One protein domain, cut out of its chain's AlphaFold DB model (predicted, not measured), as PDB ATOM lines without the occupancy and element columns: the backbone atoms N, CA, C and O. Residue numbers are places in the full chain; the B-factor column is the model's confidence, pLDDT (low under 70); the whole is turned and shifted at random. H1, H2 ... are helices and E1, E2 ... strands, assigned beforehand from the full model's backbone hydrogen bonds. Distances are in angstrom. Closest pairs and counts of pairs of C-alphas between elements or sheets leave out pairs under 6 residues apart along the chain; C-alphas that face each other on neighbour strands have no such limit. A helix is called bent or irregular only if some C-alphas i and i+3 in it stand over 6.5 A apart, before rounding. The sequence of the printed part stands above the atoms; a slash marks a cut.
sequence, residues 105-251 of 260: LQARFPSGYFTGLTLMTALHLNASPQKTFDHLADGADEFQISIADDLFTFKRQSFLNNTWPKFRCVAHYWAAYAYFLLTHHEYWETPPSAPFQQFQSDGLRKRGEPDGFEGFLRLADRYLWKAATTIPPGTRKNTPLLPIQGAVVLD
ATOM      1  N   LEU A 105     144.340 128.148 160.104       85.94
ATOM      2  CA  LEU A 105     144.672 128.124 158.680       85.94
ATOM      3  C   LEU A 105     145.109 129.511 158.198       85.94
ATOM      4  O   LEU A 105     146.206 129.621 157.659       85.94
ATOM      5  N   GLN A 106     144.326 130.566 158.449       84.81
ATOM      6  CA  GLN A 106     144.651 131.938 158.034       84.81
ATOM      7  C   GLN A 106     146.013 132.398 158.573       84.81
ATOM      8  O   GLN A 106     146.802 132.987 157.843       84.81
ATOM      9  N   ALA A 107     146.351 132.060 159.821       87.12
ATOM     10  CA  ALA A 107     147.638 132.423 160.415       87.12
ATOM     11  C   ALA A 107     148.840 131.689 159.784       87.12
ATOM     12  O   ALA A 107     149.968 132.188 159.802       87.12
ATOM     13  N   ARG A 108     148.629 130.477 159.258       91.06
ATOM     14  CA  ARG A 108     149.687 129.625 158.685       91.06
ATOM     15  C   ARG A 108     149.793 129.764 157.170       91.06
ATOM     16  O   ARG A 108     150.883 129.584 156.622       91.06
ATOM     17  N   PHE A 109     148.688 130.106 156.519       90.88
ATOM     18  CA  PHE A 109     148.547 130.169 155.074       90.88
ATOM     19  C   PHE A 109     149.622 131.034 154.399       90.88
ATOM     20  O   PHE A 109     150.279 130.515 153.499       90.88
ATOM     21  N   PRO A 110     149.927 132.268 154.856       92.75
ATOM     22  CA  PRO A 110     150.946 133.100 154.217       92.75
ATOM     23  C   PRO A 110     152.326 132.438 154.194       92.75
ATOM     24  O   PRO A 110     153.040 132.505 153.198       92.75
ATOM     25  N   SER A 111     152.702 131.764 155.286       95.12
ATOM     26  CA  SER A 111     153.991 131.071 155.395       95.12
ATOM     27  C   SER A 111     154.079 129.872 154.455       95.12
ATOM     28  O   SER A 111     155.107 129.668 153.804       95.12
ATOM     29  N   GLY A 112     153.000 129.093 154.374       95.19
ATOM     30  CA  GLY A 112     152.884 127.982 153.439       95.19
ATOM     31  C   GLY A 112     152.931 128.459 151.989       95.19
ATOM     32  O   GLY A 112     153.804 128.044 151.228       95.19
ATOM     33  N   TYR A 113     152.065 129.409 151.639       93.25
ATOM     34  CA  TYR A 113     151.985 130.010 150.311       93.25
ATOM     35  C   TYR A 113     153.330 130.588 149.855       93.25
ATOM     36  O   TYR A 113     153.810 130.249 148.773       93.25
ATOM     37  N   PHE A 114     153.999 131.383 150.697       94.88
ATOM     38  CA  PHE A 114     155.295 131.967 150.350       94.88
ATOM     39  C   PHE A 114     156.403 130.914 150.189       94.88
ATOM     40  O   PHE A 114     157.271 131.043 149.321       94.88
ATOM     41  N   THR A 115     156.350 129.828 150.965       96.75
ATOM     42  CA  THR A 115     157.233 128.665 150.774       96.75
ATOM     43  C   THR A 115     156.996 128.011 149.408       96.75
ATOM     44  O   THR A 115     157.958 127.692 148.708       96.75
ATOM     45  N   GLY A 116     155.731 127.854 149.004       96.38
ATOM     46  CA  GLY A 116     155.349 127.345 147.685       96.38
ATOM     47  C   GLY A 116     155.839 128.230 146.541       96.38
ATOM     48  O   GLY A 116     156.499 127.739 145.625       96.38
ATOM     49  N   LEU A 117     155.601 129.542 146.634       94.56
ATOM     50  CA  LEU A 117     156.079 130.530 145.663       94.56
ATOM     51  C   LEU A 117     157.608 130.501 145.541       94.56
ATOM     52  O   LEU A 117     158.149 130.468 144.438       94.56
ATOM     53  N   THR A 118     158.310 130.435 146.675       96.06
ATOM     54  CA  THR A 118     159.772 130.307 146.698       96.06
ATOM     55  C   THR A 118     160.222 129.041 145.974       96.06
ATOM     56  O   THR A 118     161.146 129.100 145.169       96.06
ATOM     57  N   LEU A 119     159.574 127.893 146.203       96.75
ATOM     58  CA  LEU A 119     159.925 126.656 145.507       96.75
ATOM     59  C   LEU A 119     159.702 126.765 143.992       96.75
ATOM     60  O   LEU A 119     160.587 126.398 143.218       96.75
ATOM     61  N   MET A 120     158.546 127.280 143.566       95.56
ATOM     62  CA  MET A 120     158.225 127.465 142.145       95.56
ATOM     63  C   MET A 120     159.272 128.332 141.443       95.56
ATOM     64  O   MET A 120     159.819 127.939 140.410       95.56
ATOM     65  N   THR A 121     159.590 129.485 142.030       95.25
ATOM     66  CA  THR A 121     160.555 130.434 141.469       95.25
ATOM     67  C   THR A 121     161.976 129.874 141.509       95.25
ATOM     68  O   THR A 121     162.728 130.025 140.550       95.25
ATOM     69  N   ALA A 122     162.351 129.156 142.570       95.38
ATOM     70  CA  ALA A 122     163.651 128.496 142.670       95.38
ATOM     71  C   ALA A 122     163.862 127.454 141.566       95.38
ATOM     72  O   ALA A 122     164.947 127.391 140.988       95.38
ATOM     73  N   LEU A 123     162.826 126.680 141.232       95.69
ATOM     74  CA  LEU A 123     162.861 125.730 140.120       95.69
ATOM     75  C   LEU A 123     162.981 126.424 138.763       95.69
ATOM     76  O   LEU A 123     163.717 125.950 137.904       95.69
ATOM     77  N   HIS A 124     162.282 127.543 138.568       94.25
ATOM     78  CA  HIS A 124     162.364 128.311 137.327       94.25
ATOM     79  C   HIS A 124     163.758 128.917 137.112       94.25
ATOM     80  O   HIS A 124     164.314 128.845 136.019       94.25
ATOM     81  N   LEU A 125     164.346 129.468 138.176       93.19
ATOM     82  CA  LEU A 125     165.642 130.147 138.132       93.19
ATOM     83  C   LEU A 125     166.842 129.212 138.339       93.19
ATOM     84  O   LEU A 125     167.982 129.668 138.274       93.19
ATOM     85  N   ASN A 126     166.610 127.929 138.637       91.88
ATOM     86  CA  ASN A 126     167.634 126.997 139.127       91.88
ATOM     87  C   ASN A 126     168.453 127.590 140.292       91.88
ATOM     88  O   ASN A 126     169.683 127.539 140.310       91.88
ATOM     89  N   ALA A 127     167.767 128.187 141.265       92.31
ATOM     90  CA  ALA A 127     168.370 128.952 142.352       92.31
ATOM     91  C   ALA A 127     168.172 128.280 143.720       92.31
ATOM     92  O   ALA A 127     167.324 127.409 143.900       92.31
ATOM     93  N   SER A 128     168.993 128.667 144.704       92.44
ATOM     94  CA  SER A 128     168.774 128.270 146.099       92.44
ATOM     95  C   SER A 128     167.631 129.091 146.709       92.44
ATOM     96  O   SER A 128     167.413 130.215 146.260       92.44
ATOM     97  N   PRO A 129     166.971 128.625 147.788       92.75
ATOM     98  CA  PRO A 129     165.890 129.382 148.430       92.75
ATOM     99  C   PRO A 129     166.310 130.794 148.853       92.75
ATOM    100  O   PRO A 129     165.532 131.732 148.745       92.75
ATOM    101  N   GLN A 130     167.569 130.962 149.274       93.38
ATOM    102  CA  GLN A 130     168.143 132.269 149.592       93.38
ATOM    103  C   GLN A 130     168.229 133.178 148.363       93.38
ATOM    104  O   GLN A 130     167.727 134.292 148.406       93.38
ATOM    105  N   LYS A 131     168.812 132.696 147.257       93.44
ATOM    106  CA  LYS A 131     168.896 133.478 146.014       93.44
ATOM    107  C   LYS A 131     167.511 133.788 145.445       93.44
ATOM    108  O   LYS A 131     167.316 134.844 144.863       93.44
ATOM    109  N   THR A 132     166.559 132.876 145.614       94.81
ATOM    110  CA  THR A 132     165.175 133.084 145.195       94.81
ATOM    111  C   THR A 132     164.471 134.130 146.041       94.81
ATOM    112  O   THR A 132     163.783 134.968 145.474       94.81
ATOM    113  N   PHE A 133     164.660 134.121 147.362       95.31
ATOM    114  CA  PHE A 133     164.157 135.195 148.214       95.31
ATOM    115  C   PHE A 133     164.739 136.538 147.769       95.31
ATOM    116  O   PHE A 133     163.985 137.472 147.531       95.31
ATOM    117  N   ASP A 134     166.062 136.607 147.596       94.19
ATOM    118  CA  ASP A 134     166.753 137.832 147.178       94.19
ATOM    119  C   ASP A 134     166.233 138.330 145.819       94.19
ATOM    120  O   ASP A 134     166.121 139.531 145.610       94.19
ATOM    121  N   HIS A 135     165.877 137.418 144.910       94.44
ATOM    122  CA  HIS A 135     165.245 137.759 143.638       94.44
ATOM    123  C   HIS A 135     163.811 138.275 143.804       94.44
ATOM    124  O   HIS A 135     163.466 139.280 143.204       94.44
ATOM    125  N   LEU A 136     162.975 137.611 144.611       93.12
ATOM    126  CA  LEU A 136     161.590 138.038 144.847       93.12
ATOM    127  C   LEU A 136     161.522 139.393 145.565       93.12
ATOM    128  O   LEU A 136     160.622 140.180 145.304       93.12
ATOM    129  N   ALA A 137     162.471 139.658 146.462       93.75
ATOM    130  CA  ALA A 137     162.565 140.892 147.228       93.75
ATOM    131  C   ALA A 137     163.354 142.008 146.517       93.75
ATOM    132  O   ALA A 137     163.627 143.028 147.143       93.75
ATOM    133  N   ASP A 138     163.786 141.811 145.264       92.19
ATOM    134  CA  ASP A 138     164.658 142.744 144.531       92.19
ATOM    135  C   ASP A 138     165.895 143.197 145.344       92.19
ATOM    136  O   ASP A 138     166.323 144.352 145.321       92.19
ATOM    137  N   GLY A 139     166.484 142.267 146.098       85.75
ATOM    138  CA  GLY A 139     167.646 142.497 146.957       85.75
ATOM    139  C   GLY A 139     167.338 143.106 148.330       85.75
ATOM    140  O   GLY A 139     168.272 143.305 149.108       85.75
ATOM    141  N   ALA A 140     166.071 143.377 148.657       92.00
ATOM    142  CA  ALA A 140     165.665 143.831 149.982       92.00
ATOM    143  C   ALA A 140     165.692 142.698 151.027       92.00
ATOM    144  O   ALA A 140     165.543 141.513 150.722       92.00
ATOM    145  N   ASP A 141     165.836 143.073 152.301       92.88
ATOM    146  CA  ASP A 141     165.797 142.124 153.425       92.88
ATOM    147  C   ASP A 141     164.373 141.687 153.803       92.88
ATOM    148  O   ASP A 141     164.194 140.787 154.633       92.88
ATOM    149  N   GLU A 142     163.353 142.303 153.212       94.75
ATOM    150  CA  GLU A 142     161.949 142.013 153.474       94.75
ATOM    151  C   GLU A 142     161.181 141.901 152.156       94.75
ATOM    152  O   GLU A 142     161.419 142.658 151.219       94.75
ATOM    153  N   PHE A 143     160.249 140.955 152.094       93.56
ATOM    154  CA  PHE A 143     159.337 140.773 150.971       93.56
ATOM    155  C   PHE A 143     157.900 140.850 151.467       93.56
ATOM    156  O   PHE A 143     157.573 140.291 152.517       93.56
ATOM    157  N   GLN A 144     157.041 141.528 150.714       92.75
ATOM    158  CA  GLN A 144     155.632 141.672 151.049       92.75
ATOM    159  C   GLN A 144     154.771 140.912 150.050       92.75
ATOM    160  O   GLN A 144     154.959 141.025 148.842       92.75
ATOM    161  N   ILE A 145     153.807 140.155 150.566       87.06
ATOM    162  CA  ILE A 145     152.776 139.504 149.759       87.06
ATOM    163  C   ILE A 145     151.407 139.996 150.193       87.06
ATOM    164  O   ILE A 145     151.150 140.128 151.388       87.06
ATOM    165  N   SER A 146     150.534 140.232 149.220       82.88
ATOM    166  CA  SER A 146     149.110 140.441 149.464       82.88
ATOM    167  C   SER A 146     148.370 139.129 149.224       82.88
ATOM    168  O   SER A 146     148.548 138.502 148.176       82.88
ATOM    169  N   ILE A 147     147.583 138.685 150.202       77.94
ATOM    170  CA  ILE A 147     146.712 137.510 150.097       77.94
ATOM    171  C   ILE A 147     145.345 137.917 150.633       77.94
ATOM    172  O   ILE A 147     145.238 138.223 151.815       77.94
ATOM    173  N   ALA A 148     144.312 137.875 149.784       71.75
ATOM    174  CA  ALA A 148     142.943 138.253 150.159       71.75
ATOM    175  C   ALA A 148     142.880 139.623 150.871       71.75
ATOM    176  O   ALA A 148     142.294 139.746 151.940       71.75
ATOM    177  N   ASP A 149     143.544 140.623 150.284       74.56
ATOM    178  CA  ASP A 149     143.653 142.009 150.769       74.56
ATOM    179  C   ASP A 149     144.455 142.219 152.070       74.56
ATOM    180  O   ASP A 149     144.738 143.361 152.439       74.56
ATOM    181  N   ASP A 150     144.925 141.147 152.713       79.69
ATOM    182  CA  ASP A 150     145.850 141.217 153.844       79.69
ATOM    183  C   ASP A 150     147.312 141.266 153.364       79.69
ATOM    184  O   ASP A 150     147.758 140.457 152.542       79.69
ATOM    185  N   LEU A 151     148.094 142.194 153.927       90.06
ATOM    186  CA  LEU A 151     149.519 142.355 153.627       90.06
ATOM    187  C   LEU A 151     150.389 141.611 154.648       90.06
ATOM    188  O   LEU A 151     150.422 141.952 155.832       90.06
ATOM    189  N   PHE A 152     151.175 140.646 154.178       91.38
ATOM    190  CA  PHE A 152     152.101 139.873 155.003       91.38
ATOM    191  C   PHE A 152     153.547 140.204 154.650       91.38
ATOM    192  O   PHE A 152     153.942 140.145 153.489       91.38
ATOM    193  N   THR A 153     154.354 140.515 155.666       94.50
ATOM    194  CA  THR A 153     155.781 140.828 155.499       94.50
ATOM    195  C   THR A 153     156.648 139.660 155.961       94.50
ATOM    196  O   THR A 153     156.546 139.201 157.100       94.50
ATOM    197  N   PHE A 154     157.547 139.212 155.092       94.88
ATOM    198  CA  PHE A 154     158.516 138.157 155.356       94.88
ATOM    199  C   PHE A 154     159.914 138.742 155.410       94.88
ATOM    200  O   PHE A 154     160.429 139.228 154.411       94.88
ATOM    201  N   LYS A 155     160.562 138.638 156.571       96.31
ATOM    202  CA  LYS A 155     161.980 138.983 156.705       96.31
ATOM    203  C   LYS A 155     162.838 137.831 156.217       96.31
ATOM    204  O   LYS A 155     162.638 136.698 156.664       96.31
ATOM    205  N   ARG A 156     163.847 138.126 155.402       95.25
ATOM    206  CA  ARG A 156     164.789 137.169 154.810       95.25
ATOM    207  C   ARG A 156     165.312 136.158 155.821       95.25
ATOM    208  O   ARG A 156     165.159 134.952 155.647       95.25
ATOM    209  N   GLN A 157     165.889 136.644 156.918       95.62
ATOM    210  CA  GLN A 157     166.507 135.773 157.915       95.62
ATOM    211  C   GLN A 157     165.481 134.910 158.660       95.62
ATOM    212  O   GLN A 157     165.740 133.735 158.910       95.62
ATOM    213  N   SER A 158     164.305 135.463 158.974       95.94
ATOM    214  CA  SER A 158     163.228 134.695 159.609       95.94
ATOM    215  C   SER A 158     162.692 133.617 158.669       95.94
ATOM    216  O   SER A 158     162.510 132.471 159.076       95.94
ATOM    217  N   PHE A 159     162.509 133.948 157.390       96.38
ATOM    218  CA  PHE A 159     162.058 132.991 156.393       96.38
ATOM    219  C   PHE A 159     163.056 131.839 156.233       96.38
ATOM    220  O   PHE A 159     162.670 130.680 156.356       96.38
ATOM    221  N   LEU A 160     164.342 132.137 156.026       95.06
ATOM    222  CA  LEU A 160     165.359 131.114 155.766       95.06
ATOM    223  C   LEU A 160     165.650 130.221 156.978       95.06
ATOM    224  O   LEU A 160     165.924 129.034 156.798       95.06
ATOM    225  N   ASN A 161     165.575 130.767 158.195       95.88
ATOM    226  CA  ASN A 161     165.926 130.029 159.410       95.88
ATOM    227  C   ASN A 161     164.724 129.376 160.101       95.88
ATOM    228  O   ASN A 161     164.908 128.369 160.780       95.88
ATOM    229  N   ASN A 162     163.511 129.912 159.925       94.75
ATOM    230  CA  ASN A 162     162.316 129.437 160.629       94.75
ATOM    231  C   ASN A 162     161.269 128.879 159.660       94.75
ATOM    232  O   ASN A 162     160.897 127.709 159.756       94.75
ATOM    233  N   THR A 163     160.798 129.691 158.710       95.31
ATOM    234  CA  THR A 163     159.666 129.321 157.845       95.31
ATOM    235  C   THR A 163     160.029 128.217 156.858       95.31
ATOM    236  O   THR A 163     159.378 127.175 156.829       95.31
ATOM    237  N   TRP A 164     161.097 128.399 156.080       94.88
ATOM    238  CA  TRP A 164     161.521 127.429 155.076       94.88
ATOM    239  C   TRP A 164     161.828 126.056 155.695       94.88
ATOM    240  O   TRP A 164     161.235 125.074 155.251       94.88
ATOM    241  N   PRO A 165     162.659 125.925 156.752       93.06
ATOM    242  CA  PRO A 165     162.942 124.619 157.349       93.06
ATOM    243  C   PRO A 165     161.702 123.908 157.895       93.06
ATOM    244  O   PRO A 165     161.644 122.680 157.826       93.06
ATOM    245  N   LYS A 166     160.714 124.668 158.386       93.56
ATOM    246  CA  LYS A 166     159.444 124.150 158.900       93.56
ATOM    247  C   LYS A 166     158.546 123.594 157.794       93.56
ATOM    248  O   LYS A 166     158.031 122.490 157.927       93.56
ATOM    249  N   PHE A 167     158.384 124.323 156.690       94.56
ATOM    250  CA  PHE A 167     157.437 123.962 155.624       94.56
ATOM    251  C   PHE A 167     158.064 123.218 154.436       94.56
ATOM    252  O   PHE A 167     157.331 122.685 153.604       94.56
ATOM    253  N   ARG A 168     159.398 123.117 154.337       93.00
ATOM    254  CA  ARG A 168     160.080 122.516 153.171       93.00
ATOM    255  C   ARG A 168     159.613 121.101 152.822       93.00
ATOM    256  O   ARG A 168     159.564 120.756 151.648       93.00
ATOM    257  N   CYS A 169     159.246 120.288 153.815       91.38
ATOM    258  CA  CYS A 169     158.806 118.908 153.589       91.38
ATOM    259  C   CYS A 169     157.458 118.816 152.847       91.38
ATOM    260  O   CYS A 169     157.192 117.811 152.198       91.38
ATOM    261  N   VAL A 170     156.653 119.882 152.884       94.44
ATOM    262  CA  VAL A 170     155.352 120.021 152.205       94.44
ATOM    263  C   VAL A 170     155.363 121.136 151.151       94.44
ATOM    264  O   VAL A 170     154.322 121.507 150.616       94.44
ATOM    265  N   ALA A 171     156.537 121.686 150.821       95.94
ATOM    266  CA  ALA A 171     156.659 122.835 149.923       95.94
ATOM    267  C   ALA A 171     156.143 122.555 148.503       95.94
ATOM    268  O   ALA A 171     155.659 123.463 147.839       95.94
ATOM    269  N   HIS A 172     156.209 121.305 148.045       95.00
ATOM    270  CA  HIS A 172     155.712 120.886 146.735       95.00
ATOM    271  C   HIS A 172     154.176 120.951 146.637       95.00
ATOM    272  O   HIS A 172     153.657 121.382 145.609       95.00
ATOM    273  N   TYR A 173     153.451 120.641 147.718       94.31
ATOM    274  CA  TYR A 173     152.004 120.868 147.794       94.31
ATOM    275  C   TYR A 173     151.665 122.355 147.819       94.31
ATOM    276  O   TYR A 173     150.764 122.789 147.108       94.31
ATOM    277  N   TRP A 174     152.416 123.160 148.574       95.50
ATOM    278  CA  TRP A 174     152.233 124.613 148.571       95.50
ATOM    279  C   TRP A 174     152.562 125.252 147.217       95.50
ATOM    280  O   TRP A 174     151.894 126.199 146.821       95.50
ATOM    281  N   ALA A 175     153.547 124.728 146.485       95.31
ATOM    282  CA  ALA A 175     153.856 125.156 145.121       95.31
ATOM    283  C   ALA A 175     152.717 124.818 144.152       95.31
ATOM    284  O   ALA A 175     152.301 125.672 143.375       95.31
ATOM    285  N   ALA A 176     152.154 123.608 144.234       92.75
ATOM    286  CA  ALA A 176     150.955 123.272 143.471       92.75
ATOM    287  C   ALA A 176     149.790 124.203 143.833       92.75
ATOM    288  O   ALA A 176     149.158 124.764 142.946       92.75
ATOM    289  N   TYR A 177     149.563 124.456 145.123       91.00
ATOM    290  CA  TYR A 177     148.505 125.354 145.583       91.00
ATOM    291  C   TYR A 177     148.681 126.775 145.029       91.00
ATOM    292  O   TYR A 177     147.735 127.357 144.504       91.00
ATOM    293  N   ALA A 178     149.899 127.321 145.101       89.56
ATOM    294  CA  ALA A 178     150.220 128.642 144.578       89.56
ATOM    295  C   ALA A 178     150.014 128.725 143.058       89.56
ATOM    296  O   ALA A 178     149.448 129.704 142.579       89.56
ATOM    297  N   TYR A 179     150.390 127.687 142.304       88.25
ATOM    298  CA  TYR A 179     150.110 127.613 140.870       88.25
ATOM    299  C   TYR A 179     148.605 127.673 140.575       88.25
ATOM    300  O   TYR A 179     148.185 128.447 139.714       88.25
ATOM    301  N   PHE A 180     147.791 126.897 141.297       84.81
ATOM    302  CA  PHE A 180     146.338 126.925 141.130       84.81
ATOM    303  C   PHE A 180     145.779 128.313 141.461       84.81
ATOM    304  O   PHE A 180     145.107 128.894 140.614       84.81
ATOM    305  N   LEU A 181     146.150 128.914 142.597       79.62
ATOM    306  CA  LEU A 181     145.712 130.271 142.944       79.62
ATOM    307  C   LEU A 181     146.058 131.314 141.874       79.62
ATOM    308  O   LEU A 181     145.171 132.035 141.424       79.62
ATOM    309  N   LEU A 182     147.316 131.355 141.427       77.44
ATOM    310  CA  LEU A 182     147.776 132.310 140.412       77.44
ATOM    311  C   LEU A 182     147.097 132.098 139.052       77.44
ATOM    312  O   LEU A 182     146.935 133.037 138.281       77.44
ATOM    313  N   THR A 183     146.682 130.869 138.746       73.88
ATOM    314  CA  THR A 183     145.998 130.547 137.486       73.88
ATOM    315  C   THR A 183     144.486 130.817 137.555       73.88
ATOM    316  O   THR A 183     143.835 130.872 136.516       73.88
ATOM    317  N   HIS A 184     143.913 130.977 138.756       66.62
ATOM    318  CA  HIS A 184     142.462 131.057 139.001       66.62
ATOM    319  C   HIS A 184     141.980 132.457 139.414       66.62
ATOM    320  O   HIS A 184     140.875 132.587 139.938       66.62
ATOM    321  N   HIS A 185     142.765 133.514 139.173       51.88
ATOM    322  CA  HIS A 185     142.409 134.893 139.541       51.88
ATOM    323  C   HIS A 185     141.056 135.392 138.984       51.88
ATOM    324  O   HIS A 185     140.559 136.406 139.459       51.88
ATOM    325  N   GLU A 186     140.431 134.687 138.035       46.12
ATOM    326  CA  GLU A 186     139.206 135.125 137.354       46.12
ATOM    327  C   GLU A 186     137.882 134.539 137.899       46.12
ATOM    328  O   GLU A 186     136.831 134.975 137.444       46.12
ATOM    329  N   TYR A 187     137.867 133.594 138.860       46.56
ATOM    330  CA  TYR A 187     136.631 132.821 139.153       46.56
ATOM    331  C   TYR A 187     136.192 132.677 140.623       46.56
ATOM    332  O   TYR A 187     135.334 131.850 140.924       46.56
ATOM    333  N   TRP A 188     136.680 133.499 141.553       51.34
ATOM    334  CA  TRP A 188     136.266 133.412 142.968       51.34
ATOM    335  C   TRP A 188     134.991 134.203 143.311       51.34
ATOM    336  O   TRP A 188     134.780 134.558 144.467       51.34
ATOM    337  N   GLU A 189     134.117 134.482 142.338       44.88
ATOM    338  CA  GLU A 189     132.856 135.196 142.600       44.88
ATOM    339  C   GLU A 189     131.875 134.364 143.444       44.88
ATOM    340  O   GLU A 189     131.025 134.920 144.137       44.88
ATOM    341  N   THR A 190     131.998 133.032 143.425       49.12
ATOM    342  CA  THR A 190     131.221 132.135 144.290       49.12
ATOM    343  C   THR A 190     132.161 131.200 145.051       49.12
ATOM    344  O   THR A 190     132.940 130.486 144.415       49.12
ATOM    345  N   PRO A 191     132.110 131.167 146.395       53.28
ATOM    346  CA  PRO A 191     132.898 130.215 147.161       53.28
ATOM    347  C   PRO A 191     132.485 128.781 146.790       53.28
ATOM    348  O   PRO A 191     131.289 128.504 146.649       53.28
ATOM    349  N   PRO A 192     133.447 127.862 146.613       57.31
ATOM    350  CA  PRO A 192     133.142 126.502 146.199       57.31
ATOM    351  C   PRO A 192     132.262 125.789 147.232       57.31
ATOM    352  O   PRO A 192     132.422 125.971 148.439       57.31
ATOM    353  N   SER A 193     131.366 124.920 146.754       55.59
ATOM    354  CA  SER A 193     130.474 124.132 147.622       55.59
ATOM    355  C   SER A 193     131.227 123.127 148.500       55.59
ATOM    356  O   SER A 193     130.738 122.742 149.561       55.59
ATOM    357  N   ALA A 194     132.435 122.734 148.085       62.38
ATOM    358  CA  ALA A 194     133.358 121.948 148.887       62.38
ATOM    359  C   ALA A 194     134.807 122.450 148.720       62.38
ATOM    360  O   ALA A 194     135.206 122.776 147.602       62.38
ATOM    361  N   PRO A 195     135.641 122.451 149.778       65.44
ATOM    362  CA  PRO A 195     136.984 123.040 149.740       65.44
ATOM    363  C   PRO A 195     137.914 122.510 148.637       65.44
ATOM    364  O   PRO A 195     138.716 123.264 148.103       65.44
ATOM    365  N   PHE A 196     137.806 121.233 148.256       69.31
ATOM    366  CA  PHE A 196     138.639 120.635 147.203       69.31
ATOM    367  C   PHE A 196     138.265 121.103 145.784       69.31
ATOM    368  O   PHE A 196     139.079 121.003 144.868       69.31
ATOM    369  N   GLN A 197     137.059 121.650 145.588       72.44
ATOM    370  CA  GLN A 197     136.618 122.167 144.288       72.44
ATOM    371  C   GLN A 197     137.344 123.455 143.894       72.44
ATOM    372  O   GLN A 197     137.300 123.838 142.733       72.44
ATOM    373  N   GLN A 198     138.073 124.090 144.816       76.38
ATOM    374  CA  GLN A 198     138.929 125.233 144.492       76.38
ATOM    375  C   GLN A 198     140.044 124.910 143.483       76.38
ATOM    376  O   GLN A 198     140.661 125.815 142.933       76.38
ATOM    377  N   PHE A 199     140.326 123.622 143.264       81.88
ATOM    378  CA  PHE A 199     141.271 123.164 142.250       81.88
ATOM    379  C   PHE A 199     140.601 122.875 140.901       81.88
ATOM    380  O   PHE A 199     141.262 122.363 140.009       81.88
ATOM    381  N   GLN A 200     139.301 123.128 140.742       81.50
ATOM    382  CA  GLN A 200     138.612 122.949 139.466       81.50
ATOM    383  C   GLN A 200     138.758 124.206 138.601       81.50
ATOM    384  O   GLN A 200     138.439 125.316 139.017       81.50
ATOM    385  N   SER A 201     139.205 124.005 137.366       76.12
ATOM    386  CA  SER A 201     139.531 125.037 136.397       76.12
ATOM    387  C   SER A 201     139.096 124.630 135.001       76.12
ATOM    388  O   SER A 201     139.722 123.806 134.325       76.12
ATOM    389  N   ASP A 202     138.079 125.314 134.490       75.44
ATOM    390  CA  ASP A 202     137.719 125.173 133.081       75.44
ATOM    391  C   ASP A 202     138.861 125.628 132.158       75.44
ATOM    392  O   ASP A 202     139.016 125.100 131.056       75.44
ATOM    393  N   GLY A 203     139.695 126.573 132.609       75.00
ATOM    394  CA  GLY A 203     140.881 127.034 131.888       75.00
ATOM    395  C   GLY A 203     141.934 125.937 131.719       75.00
ATOM    396  O   GLY A 203     142.378 125.697 130.594       75.00
ATOM    397  N   LEU A 204     142.300 125.238 132.804       79.81
ATOM    398  CA  LEU A 204     143.233 124.102 132.734       79.81
ATOM    399  C   LEU A 204     142.652 122.972 131.881       79.81
ATOM    400  O   LEU A 204     143.332 122.469 130.985       79.81
ATOM    401  N   ARG A 205     141.366 122.646 132.072       82.31
ATOM    402  CA  ARG A 205     140.682 121.600 131.300       82.31
ATOM    403  C   ARG A 205     140.703 121.885 129.798       82.31
ATOM    404  O   ARG A 205     141.025 120.997 129.014       82.31
ATOM    405  N   LYS A 206     140.431 123.130 129.387       80.94
ATOM    406  CA  LYS A 206     140.496 123.561 127.975       80.94
ATOM    407  C   LYS A 206     141.904 123.463 127.384       80.94
ATOM    408  O   LYS A 206     142.032 123.214 126.189       80.94
ATOM    409  N   ARG A 207     142.951 123.640 128.196       81.00
ATOM    410  CA  ARG A 207     144.357 123.491 127.779       81.00
ATOM    411  C   ARG A 207     144.870 122.048 127.848       81.00
ATOM    412  O   ARG A 207     146.014 121.803 127.479       81.00
ATOM    413  N   GLY A 208     144.048 121.099 128.308       79.56
ATOM    414  CA  GLY A 208     144.478 119.722 128.559       79.56
ATOM    415  C   GLY A 208     145.493 119.608 129.703       79.56
ATOM    416  O   GLY A 208     146.268 118.653 129.750       79.56
ATOM    417  N   GLU A 209     145.525 120.595 130.601       81.62
ATOM    418  CA  GLU A 209     146.395 120.602 131.775       81.62
ATOM    419  C   GLU A 209     145.736 119.855 132.950       81.62
ATOM    420  O   GLU A 209     144.510 119.728 132.986       81.62
ATOM    421  N   PRO A 210     146.524 119.332 133.911       76.94
ATOM    422  CA  PRO A 210     145.976 118.644 135.077       76.94
ATOM    423  C   PRO A 210     145.026 119.557 135.868       76.94
ATOM    424  O   PRO A 210     145.436 120.627 136.305       76.94
ATOM    425  N   ASP A 211     143.787 119.107 136.065       83.44
ATOM    426  CA  ASP A 211     142.689 119.846 136.703       83.44
ATOM    427  C   ASP A 211     142.142 119.092 137.932       83.44
ATOM    428  O   ASP A 211     142.349 117.884 138.077       83.44
ATOM    429  N   GLY A 212     141.434 119.793 138.815       85.31
ATOM    430  CA  GLY A 212     140.824 119.233 140.015       85.31
ATOM    431  C   GLY A 212     141.840 118.823 141.080       85.31
ATOM    432  O   GLY A 212     143.044 119.078 140.982       85.31
ATOM    433  N   PHE A 213     141.350 118.152 142.124       83.88
ATOM    434  CA  PHE A 213     142.208 117.692 143.215       83.88
ATOM    435  C   PHE A 213     143.250 116.666 142.734       83.88
ATOM    436  O   PHE A 213     144.406 116.717 143.149       83.88
ATOM    437  N   GLU A 214     142.894 115.802 141.777       83.81
ATOM    438  CA  GLU A 214     143.860 114.928 141.102       83.81
ATOM    439  C   GLU A 214     144.956 115.732 140.382       83.81
ATOM    440  O   GLU A 214     146.144 115.429 140.526       83.81
ATOM    441  N   GLY A 215     144.582 116.764 139.620       86.69
ATOM    442  CA  GLY A 215     145.530 117.618 138.912       86.69
ATOM    443  C   GLY A 215     146.492 118.333 139.853       86.69
ATOM    444  O   GLY A 215     147.701 118.354 139.605       86.69
ATOM    445  N   PHE A 216     145.972 118.825 140.976       89.19
ATOM    446  CA  PHE A 216     146.763 119.378 142.069       89.19
ATOM    447  C   PHE A 216     147.784 118.365 142.618       89.19
ATOM    448  O   PHE A 216     148.972 118.688 142.700       89.19
ATOM    449  N   LEU A 217     147.369 117.129 142.923       87.50
ATOM    450  CA  LEU A 217     148.272 116.091 143.435       87.50
ATOM    451  C   LEU A 217     149.368 115.736 142.417       87.50
ATOM    452  O   LEU A 217     150.550 115.697 142.758       87.50
ATOM    453  N   ARG A 218     149.003 115.561 141.140       86.56
ATOM    454  CA  ARG A 218     149.964 115.287 140.057       86.56
ATOM    455  C   ARG A 218     150.970 116.424 139.878       86.56
ATOM    456  O   ARG A 218     152.137 116.177 139.568       86.56
ATOM    457  N   LEU A 219     150.531 117.672 140.026       90.06
ATOM    458  CA  LEU A 219     151.408 118.833 139.942       90.06
ATOM    459  C   LEU A 219     152.371 118.898 141.134       90.06
ATOM    460  O   LEU A 219     153.557 119.167 140.938       90.06
ATOM    461  N   ALA A 220     151.889 118.599 142.342       92.25
ATOM    462  CA  ALA A 220     152.721 118.533 143.538       92.25
ATOM    463  C   ALA A 220     153.836 117.483 143.391       92.25
ATOM    464  O   ALA A 220     155.003 117.796 143.632       92.25
ATOM    465  N   ASP A 221     153.518 116.290 142.884       88.81
ATOM    466  CA  ASP A 221     154.517 115.254 142.592       88.81
ATOM    467  C   ASP A 221     155.556 115.729 141.570       88.81
ATOM    468  O   ASP A 221     156.760 115.538 141.757       88.81
ATOM    469  N   ARG A 222     155.125 116.406 140.497       90.69
ATOM    470  CA  ARG A 222     156.053 116.989 139.512       90.69
ATOM    471  C   ARG A 222     156.994 118.005 140.158       90.69
ATOM    472  O   ARG A 222     158.177 118.022 139.814       90.69
ATOM    473  N   TYR A 223     156.500 118.846 141.067       93.88
ATOM    474  CA  TYR A 223     157.345 119.786 141.802       93.88
ATOM    475  C   TYR A 223     158.334 119.075 142.719       93.88
ATOM    476  O   TYR A 223     159.505 119.454 142.729       93.88
ATOM    477  N   LEU A 224     157.902 118.030 143.430       92.75
ATOM    478  CA  LEU A 224     158.783 117.221 144.268       92.75
ATOM    479  C   LEU A 224     159.916 116.601 143.441       92.75
ATOM    480  O   LEU A 224     161.085 116.776 143.778       92.75
ATOM    481  N   TRP A 225     159.592 115.950 142.322       90.81
ATOM    482  CA  TRP A 225     160.583 115.319 141.445       90.81
ATOM    483  C   TRP A 225     161.571 116.306 140.838       90.81
ATOM    484  O   TRP A 225     162.781 116.059 140.836       90.81
ATOM    485  N   LYS A 226     161.081 117.445 140.344       92.62
ATOM    486  CA  LYS A 226     161.956 118.505 139.835       92.62
ATOM    487  C   LYS A 226     162.864 119.030 140.944       92.62
ATOM    488  O   LYS A 226     164.071 119.090 140.766       92.62
ATOM    489  N   ALA A 227     162.325 119.320 142.125       92.94
ATOM    490  CA  ALA A 227     163.115 119.840 143.240       92.94
ATOM    491  C   ALA A 227     164.141 118.839 143.785       92.94
ATOM    492  O   ALA A 227     165.215 119.247 144.230       92.94
ATOM    493  N   ALA A 228     163.837 117.546 143.710       91.25
ATOM    494  CA  ALA A 228     164.742 116.465 144.075       91.25
ATOM    495  C   ALA A 228     165.903 116.267 143.097       91.25
ATOM    496  O   ALA A 228     166.931 115.710 143.477       91.25
ATOM    497  N   THR A 229     165.746 116.710 141.852       90.44
ATOM    498  CA  THR A 229     166.741 116.542 140.785       90.44
ATOM    499  C   THR A 229     167.490 117.840 140.472       90.44
ATOM    500  O   THR A 229     168.621 117.798 139.993       90.44
ATOM    501  N   THR A 230     166.918 119.000 140.802       90.38
ATOM    502  CA  THR A 230     167.570 120.305 140.672       90.38
ATOM    503  C   THR A 230     168.600 120.519 141.779       90.38
ATOM    504  O   THR A 230     168.254 120.633 142.955       90.38
ATOM    505  N   ILE A 231     169.870 120.659 141.389       89.38
ATOM    506  CA  ILE A 231     170.985 121.036 142.267       89.38
ATOM    507  C   ILE A 231     171.366 122.494 141.964       89.38
ATOM    508  O   ILE A 231     171.946 122.762 140.909       89.38
ATOM    509  N   PRO A 232     171.064 123.456 142.856       85.81
ATOM    510  CA  PRO A 232     171.362 124.858 142.600       85.81
ATOM    511  C   PRO A 232     172.876 125.146 142.532       85.81
ATOM    512  O   PRO A 232     173.634 124.636 143.373       85.81
ATOM    513  N   PRO A 233     173.335 126.031 141.622       79.88
ATOM    514  CA  PRO A 233     174.737 126.423 141.515       79.88
ATOM    515  C   PRO A 233     175.263 127.065 142.804       79.88
ATOM    516  O   PRO A 233     174.658 127.995 143.355       79.88
ATOM    517  N   GLY A 234     176.437 126.616 143.253       72.25
ATOM    518  CA  GLY A 234     177.115 127.137 144.447       72.25
ATOM    519  C   GLY A 234     176.724 126.455 145.762       72.25
ATOM    520  O   GLY A 234     177.159 126.892 146.828       72.25
ATOM    521  N   THR A 235     175.940 125.375 145.722       68.50
ATOM    522  CA  THR A 235     175.725 124.522 146.898       68.50
ATOM    523  C   THR A 235     176.960 123.651 147.156       68.50
ATOM    524  O   THR A 235     177.401 122.891 146.301       68.50
ATOM    525  N   ARG A 236     177.538 123.735 148.365       65.00
ATOM    526  CA  ARG A 236     178.803 123.055 148.730       65.00
ATOM    527  C   ARG A 236     178.755 121.513 148.698       65.00
ATOM    528  O   ARG A 236     179.789 120.890 148.906       65.00
ATOM    529  N   LYS A 237     177.583 120.893 148.520       70.12
ATOM    530  CA  LYS A 237     177.367 119.447 148.734       70.12
ATOM    531  C   LYS A 237     176.465 118.771 147.689       70.12
ATOM    532  O   LYS A 237     175.852 117.762 148.021       70.12
ATOM    533  N   ASN A 238     176.331 119.318 146.473       70.19
ATOM    534  CA  ASN A 238     175.410 118.783 145.448       70.19
ATOM    535  C   ASN A 238     174.012 118.471 146.016       70.19
ATOM    536  O   ASN A 238     173.413 117.436 145.737       70.19
ATOM    537  N   THR A 239     173.536 119.329 146.918       83.00
ATOM    538  CA  THR A 239     172.304 119.071 147.658       83.00
ATOM    539  C   THR A 239     171.131 119.526 146.801       83.00
ATOM    540  O   THR A 239     171.145 120.679 146.358       83.00
ATOM    541  N   PRO A 240     170.136 118.657 146.556       87.56
ATOM    542  CA  PRO A 240     168.962 119.047 145.798       87.56
ATOM    543  C   PRO A 240     168.179 120.139 146.527       87.56
ATOM    544  O   PRO A 240     168.295 120.298 147.748       87.56
ATOM    545  N   LEU A 241     167.364 120.878 145.778       88.19
ATOM    546  CA  LEU A 241     166.519 121.939 146.321       88.19
ATOM    547  C   LEU A 241     165.575 121.409 147.413       88.19
ATOM    548  O   LEU A 241     165.407 122.054 148.450       88.19
ATOM    549  N   LEU A 242     165.021 120.211 147.201       87.62
ATOM    550  CA  LEU A 242     164.279 119.447 148.204       87.62
ATOM    551  C   LEU A 242     164.688 117.970 148.153       87.62
ATOM    552  O   LEU A 242     164.455 117.319 147.139       87.62
ATOM    553  N   PRO A 243     165.269 117.397 149.219       82.06
ATOM    554  CA  PRO A 243     165.513 115.961 149.262       82.06
ATOM    555  C   PRO A 243     164.189 115.191 149.374       82.06
ATOM    556  O   PRO A 243     163.336 115.543 150.188       82.06
ATOM    557  N   ILE A 244     164.047 114.101 148.610       81.25
ATOM    558  CA  ILE A 244     162.894 113.181 148.724       81.25
ATOM    559  C   ILE A 244     162.836 112.579 150.133       81.25
ATOM    560  O   ILE A 244     161.769 112.471 150.730       81.25
ATOM    561  N   GLN A 245     164.002 112.236 150.689       73.25
ATOM    562  CA  GLN A 245     164.161 111.737 152.056       73.25
ATOM    563  C   GLN A 245     163.873 112.881 153.040       73.25
ATOM    564  O   GLN A 245     164.751 113.675 153.380       73.25
ATOM    565  N   GLY A 246     162.611 113.002 153.441       73.25
ATOM    566  CA  GLY A 246     162.110 114.082 154.289       73.25
ATOM    567  C   GLY A 246     161.000 114.911 153.649       73.25
ATOM    568  O   GLY A 246     160.453 115.778 154.325       73.25
ATOM    569  N   ALA A 247     160.644 114.648 152.390       83.88
ATOM    570  CA  ALA A 247     159.376 115.098 151.842       83.88
ATOM    571  C   ALA A 247     158.228 114.268 152.429       83.88
ATOM    572  O   ALA A 247     158.369 113.077 152.722       83.88
ATOM    573  N   VAL A 248     157.101 114.936 152.618       82.69
ATOM    574  CA  VAL A 248     155.822 114.325 152.955       82.69
ATOM    575  C   VAL A 248     155.183 113.871 151.653       82.69
ATOM    576  O   VAL A 248     155.024 114.694 150.761       82.69
ATOM    577  N   VAL A 249     154.835 112.592 151.528       77.56
ATOM    578  CA  VAL A 249     154.257 112.059 150.287       77.56
ATOM    579  C   VAL A 249     152.930 111.384 150.579       77.56
ATOM    580  O   VAL A 249     152.810 110.615 151.535       77.56
ATOM    581  N   LEU A 250     151.935 111.709 149.762       74.12
ATOM    582  CA  LEU A 250     150.606 111.126 149.817       74.12
ATOM    583  C   LEU A 250     150.580 109.786 149.085       74.12
ATOM    584  O   LEU A 250     150.793 109.747 147.876       74.12
ATOM    585  N   ASP A 251     150.227 108.708 149.778       69.94
ATOM    586  CA  ASP A 251     149.899 107.452 149.108       69.94
ATOM    587  C   ASP A 251     148.409 107.469 148.716       69.94
ATOM    588  O   ASP A 251     147.529 107.223 149.543       69.94
TER     589      ASP A 251
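AT A GLANCE: This is residues 105 to 251 of the 260 residues of an uncharacterized protein of Desulfovibrio sp. A2 (UniProt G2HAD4). A hairpin of two strands, E1 and E2, covers one side of a core of crossed helices, and the long helix H6 runs across the opposite side. H1 passes through the core, crossed by H2 and by both arms of the bent helix H3; H4 and H5 lie by the first end of H6, and long loops make the two ends of the longest axis. The printed part has 147 residues, with six named helices and three named strands in the order H1 H2 E1 E2 H3 H4 H5 H6 E3; the sheet E1 - E2 is antiparallel and the class is mostly helix. It is compact, with a radius of gyration of the C-alphas of 15.5 A and spans of 46 by 33 by 25 A.

IN THESE COORDINATES: E1 is residues 142 to 147, 16.2 A long, with C-alpha 142 at (161.949, 142.013, 153.474), and E2 is residues 150 to 155, 16.5 A. H3, residues 156 to 183, was assigned as one helix by its hydrogen bonds but is bent: C-alphas 169 and 172 are 7.8 A apart. Its arms are H3a, residues 156 to 169, 19.3 A, and H3b, residues 172 to 183, 16.5 A. H1 is residues 105 to 125, 29.4 A, from C-alpha 105 at (144.672, 128.124, 158.680). H1 is irregular, with C-alphas 107 and 110 7.1 A apart, and so is H3a, with C-alphas 166 and 169 7.5 A apart. H2 is residues 129 to 136, H4 residues 195 to 199, H5 residues 202 to 206, and H6 residues 212 to 229, 26.1 A. E3 is residues 248 to 250, with C-alpha 250 at (150.606, 111.126, 149.817).

HOW THE PARTS SIT: E1 and E2 are a hairpin, with N 145 and O 152 at 2.9 A, within hydrogen-bond range. The closest C-alphas of H1 and E2, Pro 110 and Phe 152, are 6.9 A apart. H1 touches H3b at Gly 116 and Ala 175, 3.7 A, about perpendicular at 89 degrees. With residues 111 to 115 alone it touches H3a, closest at Thr 115 and Trp 164, 6.2 A. H2 touches H1 at Thr 132 and Ala 122, 5.5 A. H6 touches H3b at Ala 220 and Tyr 173, 4.9 A, at a steep tilt of 56 degrees, opposite ways. H4 touches H6 at Phe 199 and Gly 212, 4.5 A. H5 and E3 are each near H6, and E3 pairs with no named strand. Every O i to N i+4 pair is within hydrogen-bond range in H2, H3b, H5 and H6, against 15 of 17 in H1, 7 of 10 in H3a and 0 of 1 in H4, where 2 of 2 O i to N i+3 pairs are.

THE WHOLE: The C-alphas farthest apart, those of Thr 190 and Arg 236, are 48.6 A apart. The printed part has no cut. The links from H3 to H4 and from H6 to E3 are long, with 11 and 18 residues. The mean pLDDT of the printed part is 85.0; residues 184 to 196, 235 to 236 and 251 are under 70.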